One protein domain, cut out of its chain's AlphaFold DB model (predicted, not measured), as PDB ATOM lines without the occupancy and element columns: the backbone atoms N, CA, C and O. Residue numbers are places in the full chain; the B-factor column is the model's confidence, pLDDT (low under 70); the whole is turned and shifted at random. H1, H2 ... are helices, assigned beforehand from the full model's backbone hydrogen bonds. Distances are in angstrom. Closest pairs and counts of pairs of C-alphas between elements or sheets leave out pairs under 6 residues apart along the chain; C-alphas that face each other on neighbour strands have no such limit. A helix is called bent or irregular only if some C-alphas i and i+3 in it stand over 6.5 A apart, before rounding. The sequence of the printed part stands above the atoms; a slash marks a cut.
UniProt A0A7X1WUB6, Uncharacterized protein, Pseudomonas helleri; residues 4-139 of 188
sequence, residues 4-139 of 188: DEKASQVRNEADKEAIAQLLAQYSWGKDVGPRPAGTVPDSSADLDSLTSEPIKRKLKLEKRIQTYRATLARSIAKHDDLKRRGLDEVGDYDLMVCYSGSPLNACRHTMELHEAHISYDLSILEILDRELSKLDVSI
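AT A GLANCE: This is residues 4 to 139 of the 188 residues of an uncharacterized protein of Pseudomonas helleri (UniProt A0A7X1WUB6). Two long helices, H4 and H6, lie side by side in opposite directions and make the length of a rod. Short helices H1, H2 and H5 gather at one end of this pair, where H4 has a kink, while a long link with no named element runs from H2 toward the small H3, nearer the other end. The printed part has 136 residues, with six named helices from H1 to H6 in order along the chain and no named strand; the class is all helix. The whole is loose, with a radius of gyration of the C-alphas of 19.0 A and spans of 62 by 27 by 21 A.

HOW THE PARTS SIT: Start at H1, residues 4 to 13, which touches H5, residues 92 to 98, about perpendicular at 86 degrees; the closest C-alphas, of Ala 7 and Asp 92, are 5.9 A apart. Next comes H2, residues 16 to 23, which touches residues 83 to 87 alone of H4, residues 54 to 89, at a shallow tilt of 29 degrees, opposite ways; the closest C-alphas, of Leu 23 and Lys 83, are 5.7 A apart. H2 also touches residues 103 to 108 alone of H6, residues 103 to 137, with the C-alphas of Ile 19 and Leu 104 closest at 5.9 A. Then look at H3, residues 45 to 48: it is near H4, and close to H6 but not clearly touching, the C-alphas of Leu 47 and Leu 128 being closest at 8.0 A. H4 touches H6 with 36 pairs of C-alphas within 8 A, at a shallow tilt of 20 degrees, opposite ways; Leu 72 and Ile 118 have the closest C-alphas, 5.7 A apart. H5 touches residues 103 to 106 alone of H6, about perpendicular at 85 degrees, with the C-alphas of Leu 95 and Ala 106 closest at 5.7 A. H6 is the hub, touching three helices, and H1 and H3 are among the pairs that are apart. In H1, H2, H5 and H6 every O i to N i+4 pair is within hydrogen-bond range, in H4 29 of 32 are, and H3 is too short for such a pair.

IN THESE COORDINATES: Find C-alpha 4 at (152.661, 102.602, 139.648), where H1 begins and runs 14.3 A to C-alpha 13. Past H2 and H3, find C-alpha 54 at (109.317, 72.569, 146.046), from which H4 reaches C-alpha 89, 43.3 A away. H4 has a kink of 82 degrees near residue 83 and is irregular, with C-alphas 84 and 87 9.4 A apart. After H5, H6 runs 50.9 A from C-alpha 103 to C-alpha 137 at (107.464, 73.758, 157.741).

THE WHOLE: The two C-alphas farthest apart, of Glu 13 and Ile 139, are 62.5 A from each other. The printed part has no cut, and the link from H2 to H3, residues 24 to 44, is long while the others are tight. The mean pLDDT of the printed part is 91.3, and residues 42 to 45, of which 45 belongs to H3, are under 70.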
ATOM      1  N   ASP A   4     152.297 103.292 138.405       92.25
ATOM      2  CA  ASP A   4     152.661 102.602 139.648       92.25
ATOM      3  C   ASP A   4     153.601 103.446 140.525       92.25
ATOM      4  O   ASP A   4     153.465 103.487 141.750       92.25
ATOM      5  N   GLU A   5     154.526 104.191 139.908       94.75
ATOM      6  CA  GLU A   5     155.399 105.132 140.620       94.75
ATOM      7  C   GLU A   5     154.591 106.267 141.265       94.75
ATOM      8  O   GLU A   5     154.853 106.632 142.412       94.75
ATOM      9  N   LYS A   6     153.577 106.798 140.566       94.19
ATOM     10  CA  LYS A   6     152.685 107.832 141.117       94.19
ATOM     11  C   LYS A   6     151.835 107.296 142.268       94.19
ATOM     12  O   LYS A   6     151.710 107.972 143.283       94.19
ATOM     13  N   ALA A   7     151.279 106.092 142.134       94.62
ATOM     14  CA  ALA A   7     150.517 105.457 143.209       94.62
ATOM     15  C   ALA A   7     151.392 105.226 144.451       94.62
ATOM     16  O   ALA A   7     150.999 105.562 145.568       94.62
ATOM     17  N   SER A   8     152.621 104.744 144.249       95.31
ATOM     18  CA  SER A   8     153.603 104.560 145.323       95.31
ATOM     19  C   SER A   8     153.966 105.878 146.009       95.31
ATOM     20  O   SER A   8     154.060 105.929 147.233       95.31
ATOM     21  N   GLN A   9     154.129 106.963 145.243       95.69
ATOM     22  CA  GLN A   9     154.362 108.295 145.802       95.69
ATOM     23  C   GLN A   9     153.204 108.729 146.710       95.69
ATOM     24  O   GLN A   9     153.442 109.083 147.862       95.69
ATOM     25  N   VAL A  10     151.958 108.618 146.234       95.94
ATOM     26  CA  VAL A  10     150.759 108.962 147.018       95.94
ATOM     27  C   VAL A  10     150.683 108.150 148.314       95.94
ATOM     28  O   VAL A  10     150.355 108.698 149.363       95.94
ATOM     29  N   ARG A  11     151.025 106.856 148.276       95.38
ATOM     30  CA  ARG A  11     151.065 106.002 149.476       95.38
ATOM     31  C   ARG A  11     152.131 106.438 150.477       95.38
ATOM     32  O   ARG A  11     151.880 106.422 151.679       95.38
ATOM     33  N   ASN A  12     153.309 106.819 149.992       95.06
ATOM     34  CA  ASN A  12     154.419 107.250 150.840       95.06
ATOM     35  C   ASN A  12     154.158 108.610 151.499       95.06
ATOM     36  O   ASN A  12     154.572 108.819 152.636       95.06
ATOM     37  N   GLU A  13     153.469 109.509 150.797       96.00
ATOM     38  CA  GLU A  13     153.102 110.847 151.279       96.00
ATOM     39  C   GLU A  13     151.825 110.847 152.140       96.00
ATOM     40  O   GLU A  13     151.499 111.857 152.764       96.00
ATOM     41  N   ALA A  14     151.095 109.728 152.191       96.12
ATOM     42  CA  ALA A  14     149.851 109.617 152.936       96.12
ATOM     43  C   ALA A  14     150.057 109.766 154.452       96.12
ATOM     44  O   ALA A  14     150.951 109.163 155.050       96.12
ATOM     45  N   ASP A  15     149.144 110.497 155.095       96.50
ATOM     46  CA  ASP A  15     149.078 110.592 156.549       96.50
ATOM     47  C   ASP A  15     148.572 109.271 157.153       96.50
ATOM     48  O   ASP A  15     147.370 108.986 157.215       96.50
ATOM     49  N   LYS A  16     149.524 108.440 157.588       94.75
ATOM     50  CA  LYS A  16     149.258 107.123 158.179       94.75
ATOM     51  C   LYS A  16     148.502 107.221 159.501       94.75
ATOM     52  O   LYS A  16     147.721 106.322 159.810       94.75
ATOM     53  N   GLU A  17     148.717 108.288 160.268       96.31
ATOM     54  CA  GLU A  17     148.049 108.476 161.551       96.31
ATOM     55  C   GLU A  17     146.576 108.829 161.333       96.31
ATOM     56  O   GLU A  17     145.705 108.177 161.909       96.31
ATOM     57  N   ALA A  18     146.283 109.764 160.426       97.25
ATOM     58  CA  ALA A  18     144.908 110.103 160.066       97.25
ATOM     59  C   ALA A  18     144.140 108.894 159.502       97.25
ATOM     60  O   ALA A  18     142.969 108.689 159.832       97.25
ATOM     61  N   ILE A  19     144.794 108.056 158.688       97.38
ATOM     62  CA  ILE A  19     144.200 106.811 158.177       97.38
ATOM     63  C   ILE A  19     143.912 105.832 159.322       97.38
ATOM     64  O   ILE A  19     142.811 105.291 159.393       97.38
ATOM     65  N   ALA A  20     144.854 105.622 160.244       96.31
ATOM     66  CA  ALA A  20     144.644 104.737 161.389       96.31
ATOM     67  C   ALA A  20     143.501 105.229 162.294       96.31
ATOM     68  O   ALA A  20     142.648 104.437 162.700       96.31
ATOM     69  N   GLN A  21     143.435 106.538 162.557       97.69
ATOM     70  CA  GLN A  21     142.356 107.163 163.327       97.69
ATOM     71  C   GLN A  21     140.993 107.020 162.640       97.69
ATOM     72  O   GLN A  21     139.990 106.786 163.314       97.69
ATOM     73  N   LEU A  22     140.935 107.128 161.308       97.50
ATOM     74  CA  LEU A  22     139.719 106.862 160.536       97.50
ATOM     75  C   LEU A  22     139.289 105.396 160.677       97.50
ATOM     76  O   LEU A  22     138.147 105.118 161.031       97.50
ATOM     77  N   LEU A  23     140.193 104.449 160.422       97.25
ATOM     78  CA  LEU A  23     139.879 103.015 160.430       97.25
ATOM     79  C   LEU A  23     139.492 102.497 161.822       97.25
ATOM     80  O   LEU A  23     138.732 101.530 161.935       97.25
ATOM     81  N   ALA A  24     139.967 103.152 162.883       96.88
ATOM     82  CA  ALA A  24     139.571 102.866 164.257       96.88
ATOM     83  C   ALA A  24     138.086 103.169 164.542       96.88
ATOM     84  O   ALA A  24     137.527 102.567 165.455       96.88
ATOM     85  N   GLN A  25     137.441 104.051 163.766       96.94
ATOM     86  CA  GLN A  25     136.025 104.417 163.947       96.94
ATOM     87  C   GLN A  25     135.059 103.330 163.465       96.94
ATOM     88  O   GLN A  25     133.940 103.238 163.960       96.94
ATOM     89  N   TYR A  26     135.485 102.510 162.507       96.50
ATOM     90  CA  TYR A  26     134.666 101.428 161.970       96.50
ATOM     91  C   TYR A  26     134.633 100.235 162.928       96.50
ATOM     92  O   TYR A  26     135.529 100.051 163.756       96.50
ATOM     93  N   SER A  27     133.629  99.377 162.794       95.81
ATOM     94  CA  SER A  27     133.564  98.118 163.546       95.81
ATOM     95  C   SER A  27     134.552  97.077 162.975       95.81
ATOM     96  O   SER A  27     135.360  97.403 162.101       95.81
ATOM     97  N   TRP A  28     134.592  95.850 163.504       97.12
ATOM     98  CA  TRP A  28     135.157  94.714 162.756       97.12
ATOM     99  C   TRP A  28     134.057  94.100 161.895       97.12
ATOM    100  O   TRP A  28     132.890  94.162 162.265       97.12
ATOM    101  N   GLY A  29     134.401  93.458 160.776       95.00
ATOM    102  CA  GLY A  29     133.404  93.006 159.799       95.00
ATOM    103  C   GLY A  29     132.381  92.022 160.377       95.00
ATOM    104  O   GLY A  29     131.225  92.020 159.974       95.00
ATOM    105  N   LYS A  30     132.783  91.226 161.376       94.38
ATOM    106  CA  LYS A  30     131.896  90.316 162.124       94.38
ATOM    107  C   LYS A  30     130.842  91.025 162.991       94.38
ATOM    108  O   LYS A  30     129.859  90.393 163.362       94.38
ATOM    109  N   ASP A  31     131.086  92.283 163.351       96.62
ATOM    110  CA  ASP A  31     130.245  93.080 164.248       96.62
ATOM    111  C   ASP A  31     129.279  93.981 163.452       96.62
ATOM    112  O   ASP A  31     128.401  94.622 164.030       96.62
ATOM    113  N   VAL A  32     129.408  94.011 162.119       95.44
ATOM    114  CA  VAL A  32     128.472  94.690 161.217       95.44
ATOM    115  C   VAL A  32     127.155  93.916 161.192       95.44
ATOM    116  O   VAL A  32     127.118  92.725 160.886       95.44
ATOM    117  N   GLY A  33     126.060  94.605 161.505       94.31
ATOM    118  CA  GLY A  33     124.718  94.029 161.496       94.31
ATOM    119  C   GLY A  33     124.055  94.006 160.110       94.31
ATOM    120  O   GLY A  33     124.512  94.675 159.176       94.31
ATOM    121  N   PRO A  34     122.936  93.270 159.969       94.06
ATOM    122  CA  PRO A  34     122.071  93.372 158.800       94.06
ATOM    123  C   PRO A  34     121.471  94.781 158.690       94.06
ATOM    124  O   PRO A  34     121.394  95.541 159.659       94.06
ATOM    125  N   ARG A  35     121.000  95.131 157.493       92.56
ATOM    126  CA  ARG A  35     120.266  96.385 157.276       92.56
ATOM    127  C   ARG A  35     118.929  96.380 158.032       92.56
ATOM    128  O   ARG A  35     118.346  95.313 158.224       92.56
ATOM    129  N   PRO A  36     118.387  97.563 158.383       88.50
ATOM    130  CA  PRO A  36     117.062  97.663 158.985       88.50
ATOM    131  C   PRO A  36     115.985  96.990 158.130       88.50
ATOM    132  O   PRO A  36     116.015  97.065 156.893       88.50
ATOM    133  N   ALA A  37     115.005  96.381 158.797       81.12
ATOM    134  CA  ALA A  37     113.881  95.720 158.143       81.12
ATOM    135  C   ALA A  37     113.181  96.666 157.148       81.12
ATOM    136  O   ALA A  37     112.920  97.827 157.455       81.12
ATOM    137  N   GLY A  38     112.893  96.165 155.944       77.31
ATOM    138  CA  GLY A  38     112.268  96.935 154.861       77.31
ATOM    139  C   GLY A  38     113.239  97.679 153.935       77.31
ATOM    140  O   GLY A  38     112.809  98.162 152.892       77.31
ATOM    141  N   THR A  39     114.538  97.737 154.255       82.81
ATOM    142  CA  THR A  39     115.553  98.364 153.376       82.81
ATOM    143  C   THR A  39     115.846  97.516 152.140       82.81
ATOM    144  O   THR A  39     116.079  98.037 151.051       82.81
ATOM    145  N   VAL A  40     115.862  96.194 152.309       82.06
ATOM    146  CA  VAL A  40     115.986  95.233 151.214       82.06
ATOM    147  C   VAL A  40     114.592  94.674 150.950       82.06
ATOM    148  O   VAL A  40     113.983  94.152 151.886       82.06
ATOM    149  N   PRO A  41     114.057  94.796 149.722       71.69
ATOM    150  CA  PRO A  41     112.755  94.235 149.402       71.69
ATOM    151  C   PRO A  41     112.730  92.733 149.668       71.69
ATOM    152  O   PRO A  41     113.606  91.999 149.205       71.69
ATOM    153  N   ASP A  42     111.677  92.273 150.345       66.12
ATOM    154  CA  ASP A  42     111.408  90.843 150.505       66.12
ATOM    155  C   ASP A  42     111.260  90.159 149.133       66.12
ATOM    156  O   ASP A  42     111.643  89.007 148.985       66.12
ATOM    157  N   SER A  43     110.802  90.883 148.105       58.97
ATOM    158  CA  SER A  43     110.801  90.481 146.691       58.97
ATOM    159  C   SER A  43     112.146  90.766 146.011       58.97
ATOM    160  O   SER A  43     112.232  91.524 145.041       58.97
ATOM    161  N   SER A  44     113.236  90.229 146.555       63.84
ATOM    162  CA  SER A  44     114.523  90.320 145.865       63.84
ATOM    163  C   SER A  44     114.458  89.544 144.542       63.84
ATOM    164  O   SER A  44     113.799  88.506 144.453       63.84
ATOM    165  N   ALA A  45     115.200  89.997 143.524       65.62
ATOM    166  CA  ALA A  45     115.344  89.269 142.254       65.62
ATOM    167  C   ALA A  45     115.768  87.796 142.461       65.62
ATOM    168  O   ALA A  45     115.496  86.921 141.634       65.62
ATOM    169  N   ASP A  46     116.406  87.512 143.599       71.12
ATOM    170  CA  ASP A  46     116.761  86.166 144.024       71.12
ATOM    171  C   ASP A  46     115.546  85.273 144.262       71.12
ATOM    172  O   ASP A  46     115.568  84.121 143.820       71.12
ATOM    173  N   LEU A  47     114.487  85.796 144.887       73.00
ATOM    174  CA  LEU A  47     113.244  85.061 145.115       73.00
ATOM    175  C   LEU A  47     112.384  84.948 143.859       73.00
ATOM    176  O   LEU A  47     111.801  83.889 143.622       73.00
ATOM    177  N   ASP A  48     112.335  85.998 143.042       74.56
ATOM    178  CA  ASP A  48     111.509  86.026 141.828       74.56
ATOM    179  C   ASP A  48     111.974  84.994 140.795       74.56
ATOM    180  O   ASP A  48     111.182  84.438 140.036       74.56
ATOM    181  N   SER A  49     113.269  84.665 140.802       75.38
ATOM    182  CA  SER A  49     113.835  83.646 139.918       75.38
ATOM    183  C   SER A  49     113.528  82.202 140.350       75.38
ATOM    184  O   SER A  49     113.936  81.250 139.670       75.38
ATOM    185  N   LEU A  50     112.907  81.989 141.512       78.44
ATOM    186  CA  LEU A  50     112.724  80.658 142.084       78.44
ATOM    187  C   LEU A  50     111.574  79.897 141.420       78.44
ATOM    188  O   LEU A  50     110.500  80.427 141.153       78.44
ATOM    189  N   THR A  51     111.777  78.596 141.221       82.19
ATOM    190  CA  THR A  51     110.748  77.704 140.677       82.19
ATOM    191  C   THR A  51     109.607  77.493 141.674       82.19
ATOM    192  O   THR A  51     109.812  77.554 142.889       82.19
ATOM    193  N   SER A  52     108.414  77.166 141.174       81.81
ATOM    194  CA  SER A  52     107.274  76.743 142.003       81.81
ATOM    195  C   SER A  52     107.416  75.308 142.529       81.81
ATOM    196  O   SER A  52     106.837  74.969 143.558       81.81
ATOM    197  N   GLU A  53     108.204  74.464 141.853       85.12
ATOM    198  CA  GLU A  53     108.482  73.091 142.283       85.12
ATOM    199  C   GLU A  53     109.266  73.066 143.616       85.12
ATOM    200  O   GLU A  53     110.394  73.564 143.648       85.12
ATOM    201  N   PRO A  54     108.736  72.459 144.702       83.12
ATOM    202  CA  PRO A  54     109.317  72.569 146.046       83.12
ATOM    203  C   PRO A  54     110.760  72.066 146.181       83.12
ATOM    204  O   PRO A  54     111.573  72.715 146.830       83.12
ATOM    205  N   ILE A  55     111.095  70.936 145.549       83.50
ATOM    206  CA  ILE A  55     112.435  70.329 145.627       83.50
ATOM    207  C   ILE A  55     113.463  71.212 144.919       83.50
ATOM    208  O   ILE A  55     114.470  71.601 145.508       83.50
ATOM    209  N   LYS A  56     113.175  71.598 143.670       86.75
ATOM    210  CA  LYS A  56     114.034  72.503 142.897       86.75
ATOM    211  C   LYS A  56     114.160  73.867 143.573       86.75
ATOM    212  O   LYS A  56     115.249  74.438 143.586       86.75
ATOM    213  N   ARG A  57     113.075  74.366 144.181       88.88
ATOM    214  CA  ARG A  57     113.077  75.610 144.958       88.88
ATOM    215  C   ARG A  57     114.009  75.506 146.162       88.88
ATOM    216  O   ARG A  57     114.847  76.386 146.322       88.88
ATOM    217  N   LYS A  58     113.909  74.429 146.951       88.88
ATOM    218  CA  LYS A  58     114.783  74.168 148.105       88.88
ATOM    219  C   LYS A  58     116.255  74.109 147.695       88.88
ATOM    220  O   LYS A  58     117.050  74.884 148.213       88.88
ATOM    221  N   LEU A  59     116.595  73.298 146.693       88.62
ATOM    222  CA  LEU A  59     117.970  73.182 146.189       88.62
ATOM    223  C   LEU A  59     118.529  74.527 145.700       88.62
ATOM    224  O   LEU A  59     119.692  74.859 145.936       88.62
ATOM    225  N   LYS A  60     117.704  75.326 145.014       90.31
ATOM    226  CA  LYS A  60     118.114  76.646 144.527       90.31
ATOM    227  C   LYS A  60     118.319  77.641 145.673       90.31
ATOM    228  O   LYS A  60     119.298  78.383 145.630       90.31
ATOM    229  N   LEU A  61     117.451  77.629 146.688       91.44
ATOM    230  CA  LEU A  61     117.606  78.432 147.905       91.44
ATOM    231  C   LEU A  61     118.891  78.066 148.651       91.44
ATOM    232  O   LEU A  61     119.707  78.946 148.894       91.44
ATOM    233  N   GLU A  62     119.125  76.780 148.923       91.94
ATOM    234  CA  GLU A  62     120.337  76.296 149.604       91.94
ATOM    235  C   GLU A  62     121.610  76.706 148.850       91.94
ATOM    236  O   GLU A  62     122.553  77.243 149.437       91.94
ATOM    237  N   LYS A  63     121.622  76.548 147.520       92.06
ATOM    238  CA  LYS A  63     122.739  76.996 146.677       92.06
ATOM    239  C   LYS A  63     122.950  78.510 146.753       92.06
ATOM    240  O   LYS A  63     124.094  78.977 146.761       92.06
ATOM    241  N   ARG A  64     121.869  79.294 146.781       92.25
ATOM    242  CA  ARG A  64     121.946  80.756 146.864       92.25
ATOM    243  C   ARG A  64     122.456  81.202 148.233       92.25
ATOM    244  O   ARG A  64     123.385  82.002 148.269       92.25
ATOM    245  N   ILE A  65     121.951  80.610 149.315       94.31
ATOM    246  CA  ILE A  65     122.441  80.804 150.688       94.31
ATOM    247  C   ILE A  65     123.941  80.517 150.752       94.31
ATOM    248  O   ILE A  65     124.709  81.353 151.220       94.31
ATOM    249  N   GLN A  66     124.390  79.386 150.203       95.75
ATOM    250  CA  GLN A  66     125.812  79.043 150.194       95.75
ATOM    251  C   GLN A  66     126.657  80.067 149.420       95.75
ATOM    252  O   GLN A  66     127.767  80.404 149.836       95.75
ATOM    253  N   THR A  67     126.129  80.595 148.314       93.81
ATOM    254  CA  THR A  67     126.797  81.640 147.525       93.81
ATOM    255  C   THR A  67     126.938  82.933 148.328       93.81
ATOM    256  O   THR A  67     128.033  83.488 148.386       93.81
ATOM    257  N   TYR A  68     125.864  83.390 148.980       95.06
ATOM    258  CA  TYR A  68     125.893  84.593 149.815       95.06
ATOM    259  C   TYR A  68     126.789  84.427 151.038       95.06
ATOM    260  O   TYR A  68     127.571  85.322 151.321       95.06
ATOM    261  N   ARG A  69     126.794  83.263 151.699       97.00
ATOM    262  CA  ARG A  69     127.742  82.973 152.791       97.00
ATOM    263  C   ARG A  69     129.197  83.082 152.335       97.00
ATOM    264  O   ARG A  69     130.028  83.636 153.049       97.00
ATOM    265  N   ALA A  70     129.510  82.588 151.136       96.62
ATOM    266  CA  ALA A  70     130.854  82.705 150.579       96.62
ATOM    267  C   ALA A  70     131.217  84.159 150.229       96.62
ATOM    268  O   ALA A  70     132.361  84.564 150.430       96.62
ATOM    269  N   THR A  71     130.274  84.942 149.699       95.31
ATOM    270  CA  THR A  71     130.482  86.374 149.429       95.31
ATOM    271  C   THR A  71     130.656  87.167 150.717       95.31
ATOM    272  O   THR A  71     131.650  87.878 150.832       95.31
ATOM    273  N   LEU A  72     129.798  86.943 151.711       97.00
ATOM    274  CA  LEU A  72     129.878  87.547 153.035       97.00
ATOM    275  C   LEU A  72     131.244  87.297 153.679       97.00
ATOM    276  O   LEU A  72     131.897  88.238 154.117       97.00
ATOM    277  N   ALA A  73     131.721  86.048 153.669       97.44
ATOM    278  CA  ALA A  73     133.035  85.708 154.213       97.44
ATOM    279  C   ALA A  73     134.175  86.474 153.517       97.44
ATOM    280  O   ALA A  73     135.093  86.950 154.181       97.44
ATOM    281  N   ARG A  74     134.107  86.643 152.186       96.69
ATOM    282  CA  ARG A  74     135.083  87.457 151.439       96.69
ATOM    283  C   ARG A  74     134.977  88.941 151.785       96.69
ATOM    284  O   ARG A  74     136.009  89.587 151.926       96.69
ATOM    285  N   SER A  75     133.765  89.476 151.912       96.94
ATOM    286  CA  SER A  75     133.532  90.880 152.262       96.94
ATOM    287  C   SER A  75     134.046  91.197 153.669       96.94
ATOM    288  O   SER A  75     134.745  92.191 153.838       96.94
ATOM    289  N   ILE A  76     133.796  90.316 154.646       97.94
ATOM    290  CA  ILE A  76     134.344  90.419 156.007       97.94
ATOM    291  C   ILE A  76     135.874  90.370 155.977       97.94
ATOM    292  O   ILE A  76     136.522  91.213 156.587       97.94
ATOM    293  N   ALA A  77     136.460  89.421 155.239       97.50
ATOM    294  CA  ALA A  77     137.913  89.307 155.147       97.50
ATOM    295  C   ALA A  77     138.553  90.578 154.568       97.50
ATOM    296  O   ALA A  77     139.496  91.096 155.155       97.50
ATOM    297  N   LYS A  78     138.005  91.121 153.472       95.88
ATOM    298  CA  LYS A  78     138.493  92.371 152.865       95.88
ATOM    299  C   LYS A  78     138.353  93.572 153.792       95.88
ATOM    300  O   LYS A  78     139.276  94.368 153.904       95.88
ATOM    301  N   HIS A  79     137.214  93.688 154.466       97.50
ATOM    302  CA  HIS A  79     136.974  94.740 155.448       97.50
ATOM    303  C   HIS A  79     138.009  94.696 156.581       97.50
ATOM    304  O   HIS A  79     138.632  95.702 156.918       97.50
ATOM    305  N   ASP A  80     138.232  93.511 157.144       97.94
ATOM    306  CA  ASP A  80     139.181  93.325 158.232       97.94
ATOM    307  C   ASP A  80     140.634  93.513 157.778       97.94
ATOM    308  O   ASP A  80     141.449  94.054 158.526       97.94
ATOM    309  N   ASP A  81     140.971  93.093 156.560       97.44
ATOM    310  CA  ASP A  81     142.288  93.307 155.968       97.44
ATOM    311  C   ASP A  81     142.555  94.791 155.714       97.44
ATOM    312  O   ASP A  81     143.629  95.269 156.075       97.44
ATOM    313  N   LEU A  82     141.572  95.546 155.213       96.50
ATOM    314  CA  LEU A  82     141.664  97.000 155.079       96.50
ATOM    315  C   LEU A  82     141.844  97.667 156.443       96.50
ATOM    316  O   LEU A  82     142.683  98.548 156.596       96.50
ATOM    317  N   LYS A  83     141.135  97.207 157.475       96.75
ATOM    318  CA  LYS A  83     141.308  97.728 158.836       96.75
ATOM    319  C   LYS A  83     142.705  97.444 159.408       96.75
ATOM    320  O   LYS A  83     143.233  98.268 160.149       96.75
ATOM    321  N   ARG A  84     143.314  96.296 159.080       96.25
ATOM    322  CA  ARG A  84     144.663  95.911 159.548       96.25
ATOM    323  C   ARG A  84     145.788  96.574 158.758       96.25
ATOM    324  O   ARG A  84     146.768  97.007 159.355       96.25
ATOM    325  N   ARG A  85     145.680  96.575 157.430       95.31
ATOM    326  CA  ARG A  85     146.734  96.993 156.490       95.31
ATOM    327  C   ARG A  85     146.576  98.440 156.024       95.31
ATOM    328  O   ARG A  85     147.521  99.028 155.512       95.31
ATOM    329  N   GLY A  86     145.400  99.030 156.216       95.56
ATOM    330  CA  GLY A  86     145.088 100.381 155.778       95.56
ATOM    331  C   GLY A  86     145.220 100.532 154.270       95.56
ATOM    332  O   GLY A  86     144.778  99.682 153.500       95.56
ATOM    333  N   LEU A  87     145.848 101.628 153.853       95.06
ATOM    334  CA  LEU A  87     145.956 102.004 152.448       95.06
ATOM    335  C   LEU A  87     146.549 100.898 151.567       95.06
ATOM    336  O   LEU A  87     146.165 100.802 150.406       95.06
ATOM    337  N   ASP A  88     147.425 100.045 152.104       94.25
ATOM    338  CA  ASP A  88     148.054  98.934 151.377       94.25
ATOM    339  C   ASP A  88     147.045  97.914 150.823       94.25
ATOM    340  O   ASP A  88     147.359  97.214 149.864       94.25
ATOM    341  N   GLU A  89     145.828  97.854 151.374       95.19
ATOM    342  CA  GLU A  89     144.750  97.006 150.848       95.19
ATOM    343  C   GLU A  89     143.982  97.643 149.681       95.19
ATOM    344  O   GLU A  89     143.353  96.949 148.882       95.19
ATOM    345  N   VAL A  90     144.010  98.971 149.564       94.88
ATOM    346  CA  VAL A  90     143.332  99.686 148.479       94.88
ATOM    347  C   VAL A  90     144.101  99.443 147.183       94.88
ATOM    348  O   VAL A  90     145.315  99.613 147.155       94.88
ATOM    349  N   GLY A  91     143.425  99.083 146.091       93.94
ATOM    350  CA  GLY A  91     144.077  98.915 144.788       93.94
ATOM    351  C   GLY A  91     144.551 100.245 144.191       93.94
ATOM    352  O   GLY A  91     143.934 101.286 144.409       93.94
ATOM    353  N   ASP A  92     145.614 100.228 143.384       95.56
ATOM    354  CA  ASP A  92     146.156 101.455 142.772       95.56
ATOM    355  C   ASP A  92     145.151 102.148 141.845       95.56
ATOM    356  O   ASP A  92     145.091 103.377 141.797       95.56
ATOM    357  N   TYR A  93     144.318 101.370 141.146       93.88
ATOM    358  CA  TYR A  93     143.230 101.917 140.341       93.88
ATOM    359  C   TYR A  93     142.213 102.669 141.206       93.88
ATOM    360  O   TYR A  93     141.854 103.800 140.888       93.88
ATOM    361  N   ASP A  94     141.788 102.080 142.324       93.19
ATOM    362  CA  ASP A  94     140.826 102.719 143.220       93.19
ATOM    363  C   ASP A  94     141.423 103.989 143.830       93.19
ATOM    364  O   ASP A  94     140.815 105.058 143.763       93.19
ATOM    365  N   LEU A  95     142.655 103.904 144.335       95.38
ATOM    366  CA  LEU A  95     143.365 105.040 144.910       95.38
ATOM    367  C   LEU A  95     143.508 106.194 143.909       95.38
ATOM    368  O   LEU A  95     143.154 107.331 144.221       95.38
ATOM    369  N   MET A  96     144.022 105.917 142.713       95.94
ATOM    370  CA  MET A  96     144.417 106.964 141.770       95.94
ATOM    371  C   MET A  96     143.272 107.448 140.885       95.94
ATOM    372  O   MET A  96     143.237 108.628 140.542       95.94
ATOM    373  N   VAL A  97     142.356 106.559 140.499       92.69
ATOM    374  CA  VAL A  97     141.291 106.855 139.530       92.69
ATOM    375  C   VAL A  97     139.961 107.085 140.234       92.69
ATOM    376  O   VAL A  97     139.364 108.142 140.049       92.69
ATOM    377  N   CYS A  98     139.502 106.141 141.060       90.56
ATOM    378  CA  CYS A  98     138.193 106.254 141.717       90.56
ATOM    379  C   CYS A  98     138.168 107.367 142.773       90.56
ATOM    380  O   CYS A  98     137.156 108.052 142.924       90.56
ATOM    381  N   TYR A  99     139.281 107.565 143.481       93.06
ATOM    382  CA  TYR A  99     139.383 108.521 144.589       93.06
ATOM    383  C   TYR A  99     140.369 109.662 144.330       93.06
ATOM    384  O   TYR A  99     140.753 110.372 145.263       93.06
ATOM    385  N   SER A 100     140.757 109.864 143.067       92.38
ATOM    386  CA  SER A 100     141.571 110.999 142.607       92.38
ATOM    387  C   SER A 100     142.863 111.210 143.409       92.38
ATOM    388  O   SER A 100     143.272 112.345 143.652       92.38
ATOM    389  N   GLY A 101     143.493 110.123 143.860       93.00
ATOM    390  CA  GLY A 101     144.732 110.156 144.633       93.00
ATOM    391  C   GLY A 101     144.566 110.596 146.087       93.00
ATOM    392  O   GLY A 101     145.555 110.977 146.699       93.00
ATOM    393  N   SER A 102     143.353 110.572 146.654       96.50
ATOM    394  CA  SER A 102     143.107 110.895 148.066       96.50
ATOM    395  C   SER A 102     143.119 109.630 148.941       96.50
ATOM    396  O   SER A 102     142.134 108.885 148.937       96.50
ATOM    397  N   PRO A 103     144.173 109.382 149.748       96.56
ATOM    398  CA  PRO A 103     144.293 108.152 150.537       96.56
ATOM    399  C   PRO A 103     143.190 107.982 151.582       96.56
ATOM    400  O   PRO A 103     142.647 106.892 151.763       96.56
ATOM    401  N   LEU A 104     142.840 109.080 152.259       96.19
ATOM    402  CA  LEU A 104     141.841 109.074 153.324       96.19
ATOM    403  C   LEU A 104     140.441 108.794 152.766       96.19
ATOM    404  O   LEU A 104     139.708 107.975 153.320       96.19
ATOM    405  N   ASN A 105     140.085 109.435 151.648       95.88
ATOM    406  CA  ASN A 105     138.809 109.182 150.985       95.88
ATOM    407  C   ASN A 105     138.750 107.766 150.421       95.88
ATOM    408  O   ASN A 105     137.696 107.143 150.523       95.88
ATOM    409  N   ALA A 106     139.864 107.254 149.893       96.81
ATOM    410  CA  ALA A 106     139.932 105.888 149.405       96.81
ATOM    411  C   ALA A 106     139.637 104.878 150.518       96.81
ATOM    412  O   ALA A 106     138.698 104.096 150.397       96.81
ATOM    413  N   CYS A 107     140.343 104.972 151.650       96.81
ATOM    414  CA  CYS A 107     140.091 104.101 152.799       96.81
ATOM    415  C   CYS A 107     138.644 104.226 153.299       96.81
ATOM    416  O   CYS A 107     137.989 103.211 153.520       96.81
ATOM    417  N   ARG A 108     138.116 105.455 153.426       97.19
ATOM    418  CA  ARG A 108     136.739 105.704 153.884       97.19
ATOM    419  C   ARG A 108     135.706 105.013 152.999       97.19
ATOM    420  O   ARG A 108     134.906 104.223 153.486       97.19
ATOM    421  N   HIS A 109     135.742 105.287 151.699       96.19
ATOM    422  CA  HIS A 109     134.732 104.775 150.779       96.19
ATOM    423  C   HIS A 109     134.874 103.267 150.571       96.19
ATOM    424  O   HIS A 109     133.869 102.581 150.410       96.19
ATOM    425  N   THR A 110     136.098 102.725 150.601       96.00
ATOM    426  CA  THR A 110     136.290 101.269 150.547       96.00
ATOM    427  C   THR A 110     135.735 100.588 151.806       96.00
ATOM    428  O   THR A 110     135.073  99.557 151.685       96.00
ATOM    429  N   MET A 111     135.906 101.178 152.998       96.25
ATOM    430  CA  MET A 111     135.277 100.680 154.232       96.25
ATOM    431  C   MET A 111     133.749 100.722 154.150       96.25
ATOM    432  O   MET A 111     133.100  99.696 154.349       96.25
ATOM    433  N   GLU A 112     133.178 101.874 153.791       95.81
ATOM    434  CA  GLU A 112     131.727 102.053 153.639       95.81
ATOM    435  C   GLU A 112     131.133 101.064 152.630       95.81
ATOM    436  O   GLU A 112     130.080 100.472 152.873       95.81
ATOM    437  N   LEU A 113     131.829 100.825 151.515       94.94
ATOM    438  CA  LEU A 113     131.417  99.851 150.512       94.94
ATOM    439  C   LEU A 113     131.407  98.425 151.076       94.94
ATOM    440  O   LEU A 113     130.466  97.667 150.831       94.94
ATOM    441  N   HIS A 114     132.434  98.038 151.834       95.44
ATOM    442  CA  HIS A 114     132.490  96.709 152.432       95.44
ATOM    443  C   HIS A 114     131.447  96.513 153.538       95.44
ATOM    444  O   HIS A 114     130.787  95.475 153.529       95.44
ATOM    445  N   GLU A 115     131.212  97.488 154.420       96.44
ATOM    446  CA  GLU A 115     130.106  97.424 155.392       96.44
ATOM    447  C   GLU A 115     128.738  97.367 154.684       96.44
ATOM    448  O   GLU A 115     127.852  96.598 155.074       96.44
ATOM    449  N   ALA A 116     128.566  98.108 153.583       94.94
ATOM    450  CA  ALA A 116     127.352  98.054 152.772       94.94
ATOM    451  C   ALA A 116     127.135  96.675 152.127       94.94
ATOM    452  O   ALA A 116     125.987  96.227 152.049       94.94
ATOM    453  N   HIS A 117     128.202  96.001 151.686       95.31
ATOM    454  CA  HIS A 117     128.137  94.628 151.177       95.31
ATOM    455  C   HIS A 117     127.842  93.616 152.289       95.31
ATOM    456  O   HIS A 117     126.955  92.787 152.118       95.31
ATOM    457  N   ILE A 118     128.527  93.707 153.435       97.38
ATOM    458  CA  ILE A 118     128.313  92.811 154.583       97.38
ATOM    459  C   ILE A 118     126.861  92.903 155.061       97.38
ATOM    460  O   ILE A 118     126.167  91.890 155.136       97.38
ATOM    461  N   SER A 119     126.375  94.120 155.315       96.00
ATOM    462  CA  SER A 119     125.001  94.348 155.771       96.00
ATOM    463  C   SER A 119     123.957  93.878 154.753       96.00
ATOM    464  O   SER A 119     122.922  93.338 155.142       96.00
ATOM    465  N   TYR A 120     124.215  94.056 153.451       93.88
ATOM    466  CA  TYR A 120     123.334  93.566 152.390       93.88
ATOM    467  C   TYR A 120     123.282  92.039 152.347       93.88
ATOM    468  O   TYR A 120     122.192  91.470 152.353       93.88
ATOM    469  N   ASP A 121     124.444  91.381 152.340       94.25
ATOM    470  CA  ASP A 121     124.538  89.923 152.297       94.25
ATOM    471  C   ASP A 121     123.849  89.295 153.517       94.25
ATOM    472  O   ASP A 121     123.108  88.324 153.366       94.25
ATOM    473  N   LEU A 122     124.025  89.876 154.710       95.38
ATOM    474  CA  LEU A 122     123.327  89.451 155.927       95.38
ATOM    475  C   LEU A 122     121.804  89.568 155.784       95.38
ATOM    476  O   LEU A 122     121.098  88.594 156.033       95.38
ATOM    477  N   SER A 123     121.290  90.710 155.315       93.31
ATOM    478  CA  SER A 123     119.847  90.886 155.092       93.31
ATOM    479  C   SER A 123     119.283  89.908 154.058       93.31
ATOM    480  O   SER A 123     118.180  89.391 154.230       93.31
ATOM    481  N   ILE A 124     120.023  89.619 152.985       92.19
ATOM    482  CA  ILE A 124     119.590  88.623 152.001       92.19
ATOM    483  C   ILE A 124     119.594  87.218 152.608       92.19
ATOM    484  O   ILE A 124     118.650  86.463 152.379       92.19
ATOM    485  N   LEU A 125     120.606  86.861 153.400       93.56
ATOM    486  CA  LEU A 125     120.645  85.571 154.090       93.56
ATOM    487  C   LEU A 125     119.440  85.388 155.014       93.56
ATOM    488  O   LEU A 125     118.811  84.338 154.952       93.56
ATOM    489  N   GLU A 126     119.044  86.412 155.774       92.69
ATOM    490  CA  GLU A 126     117.833  86.363 156.607       92.69
ATOM    491  C   GLU A 126     116.566  86.101 155.779       92.69
ATOM    492  O   GLU A 126     115.734  85.262 156.140       92.69
ATOM    493  N   ILE A 127     116.421  86.781 154.637       90.75
ATOM    494  CA  ILE A 127     115.289  86.579 153.723       90.75
ATOM    495  C   ILE A 127     115.285  85.144 153.182       90.75
ATOM    496  O   ILE A 127     114.240  84.487 153.200       90.75
ATOM    497  N   LEU A 128     116.435  84.649 152.717       91.62
ATOM    498  CA  LEU A 128     116.567  83.314 152.132       91.62
ATOM    499  C   LEU A 128     116.368  82.204 153.171       91.62
ATOM    500  O   LEU A 128     115.670  81.233 152.881       91.62
ATOM    501  N   ASP A 129     116.920  82.350 154.377       91.88
ATOM    502  CA  ASP A 129     116.765  81.387 155.472       91.88
ATOM    503  C   ASP A 129     115.304  81.335 155.951       91.88
ATOM    504  O   ASP A 129     114.761  80.253 156.199       91.88
ATOM    505  N   ARG A 130     114.606  82.480 155.990       90.38
ATOM    506  CA  ARG A 130     113.159  82.536 156.258       90.38
ATOM    507  C   ARG A 130     112.352  81.820 155.171       90.38
ATOM    508  O   ARG A 130     111.413  81.091 155.488       90.38
ATOM    509  N   GLU A 131     112.695  82.002 153.898       89.50
ATOM    510  CA  GLU A 131     112.039  81.305 152.781       89.50
ATOM    511  C   GLU A 131     112.308  79.796 152.785       89.50
ATOM    512  O   GLU A 131     111.394  79.005 152.535       89.50
ATOM    513  N   LEU A 132     113.530  79.382 153.117       90.12
ATOM    514  CA  LEU A 132     113.887  77.975 153.281       90.12
ATOM    515  C   LEU A 132     113.102  77.345 154.441       90.12
ATOM    516  O   LEU A 132     112.496  76.286 154.275       90.12
ATOM    517  N   SER A 133     113.001  78.052 155.568       88.12
ATOM    518  CA  SER A 133     112.229  77.613 156.735       88.12
ATOM    519  C   SER A 133     110.744  77.415 156.407       88.12
ATOM    520  O   SER A 133     110.136  76.437 156.843       88.12
ATOM    521  N   LYS A 134     110.143  78.285 155.580       86.56
ATOM    522  CA  LYS A 134     108.751  78.116 155.112       86.56
ATOM    523  C   LYS A 134     108.552  76.819 154.320       86.56
ATOM    524  O   LYS A 134     107.481  76.213 154.404       86.56
ATOM    525  N   LEU A 135     109.553  76.390 153.546       83.50
ATOM    526  CA  LEU A 135     109.491  75.124 152.812       83.50
ATOM    527  C   LEU A 135     109.596  73.924 153.747       83.50
ATOM    528  O   LEU A 135     108.828  72.977 153.581       83.50
ATOM    529  N   ASP A 136     110.479  73.981 154.742       76.94
ATOM    530  CA  ASP A 136     110.645  72.895 155.707       76.94
ATOM    531  C   ASP A 136     109.392  72.710 156.576       76.94
ATOM    532  O   ASP A 136     108.921  71.586 156.738       76.94
ATOM    533  N   VAL A 137     108.752  73.802 157.014       72.25
ATOM    534  CA  VAL A 137     107.464  73.758 157.741       72.25
ATOM    535  C   VAL A 137     106.326  73.168 156.886       72.25
ATOM    536  O   VAL A 137     105.363  72.610 157.412       72.25
ATOM    537  N   SER A 138     106.413  73.244 155.554       73.88
ATOM    538  CA  SER A 138     105.406  72.664 154.648       73.88
ATOM    539  C   SER A 138     105.433  71.127 154.596       73.88
ATOM    540  O   SER A 138     104.467  70.494 154.132       73.88
ATOM    541  N   ILE A 139     106.536  70.519 155.044       73.75
ATOM    542  CA  ILE A 139     106.761  69.075 155.049       73.75
ATOM    543  C   ILE A 139     106.343  68.530 156.424       73.75
ATOM    544  O   ILE A 139     106.931  68.904 157.435       73.75
TER     545      ILE A 139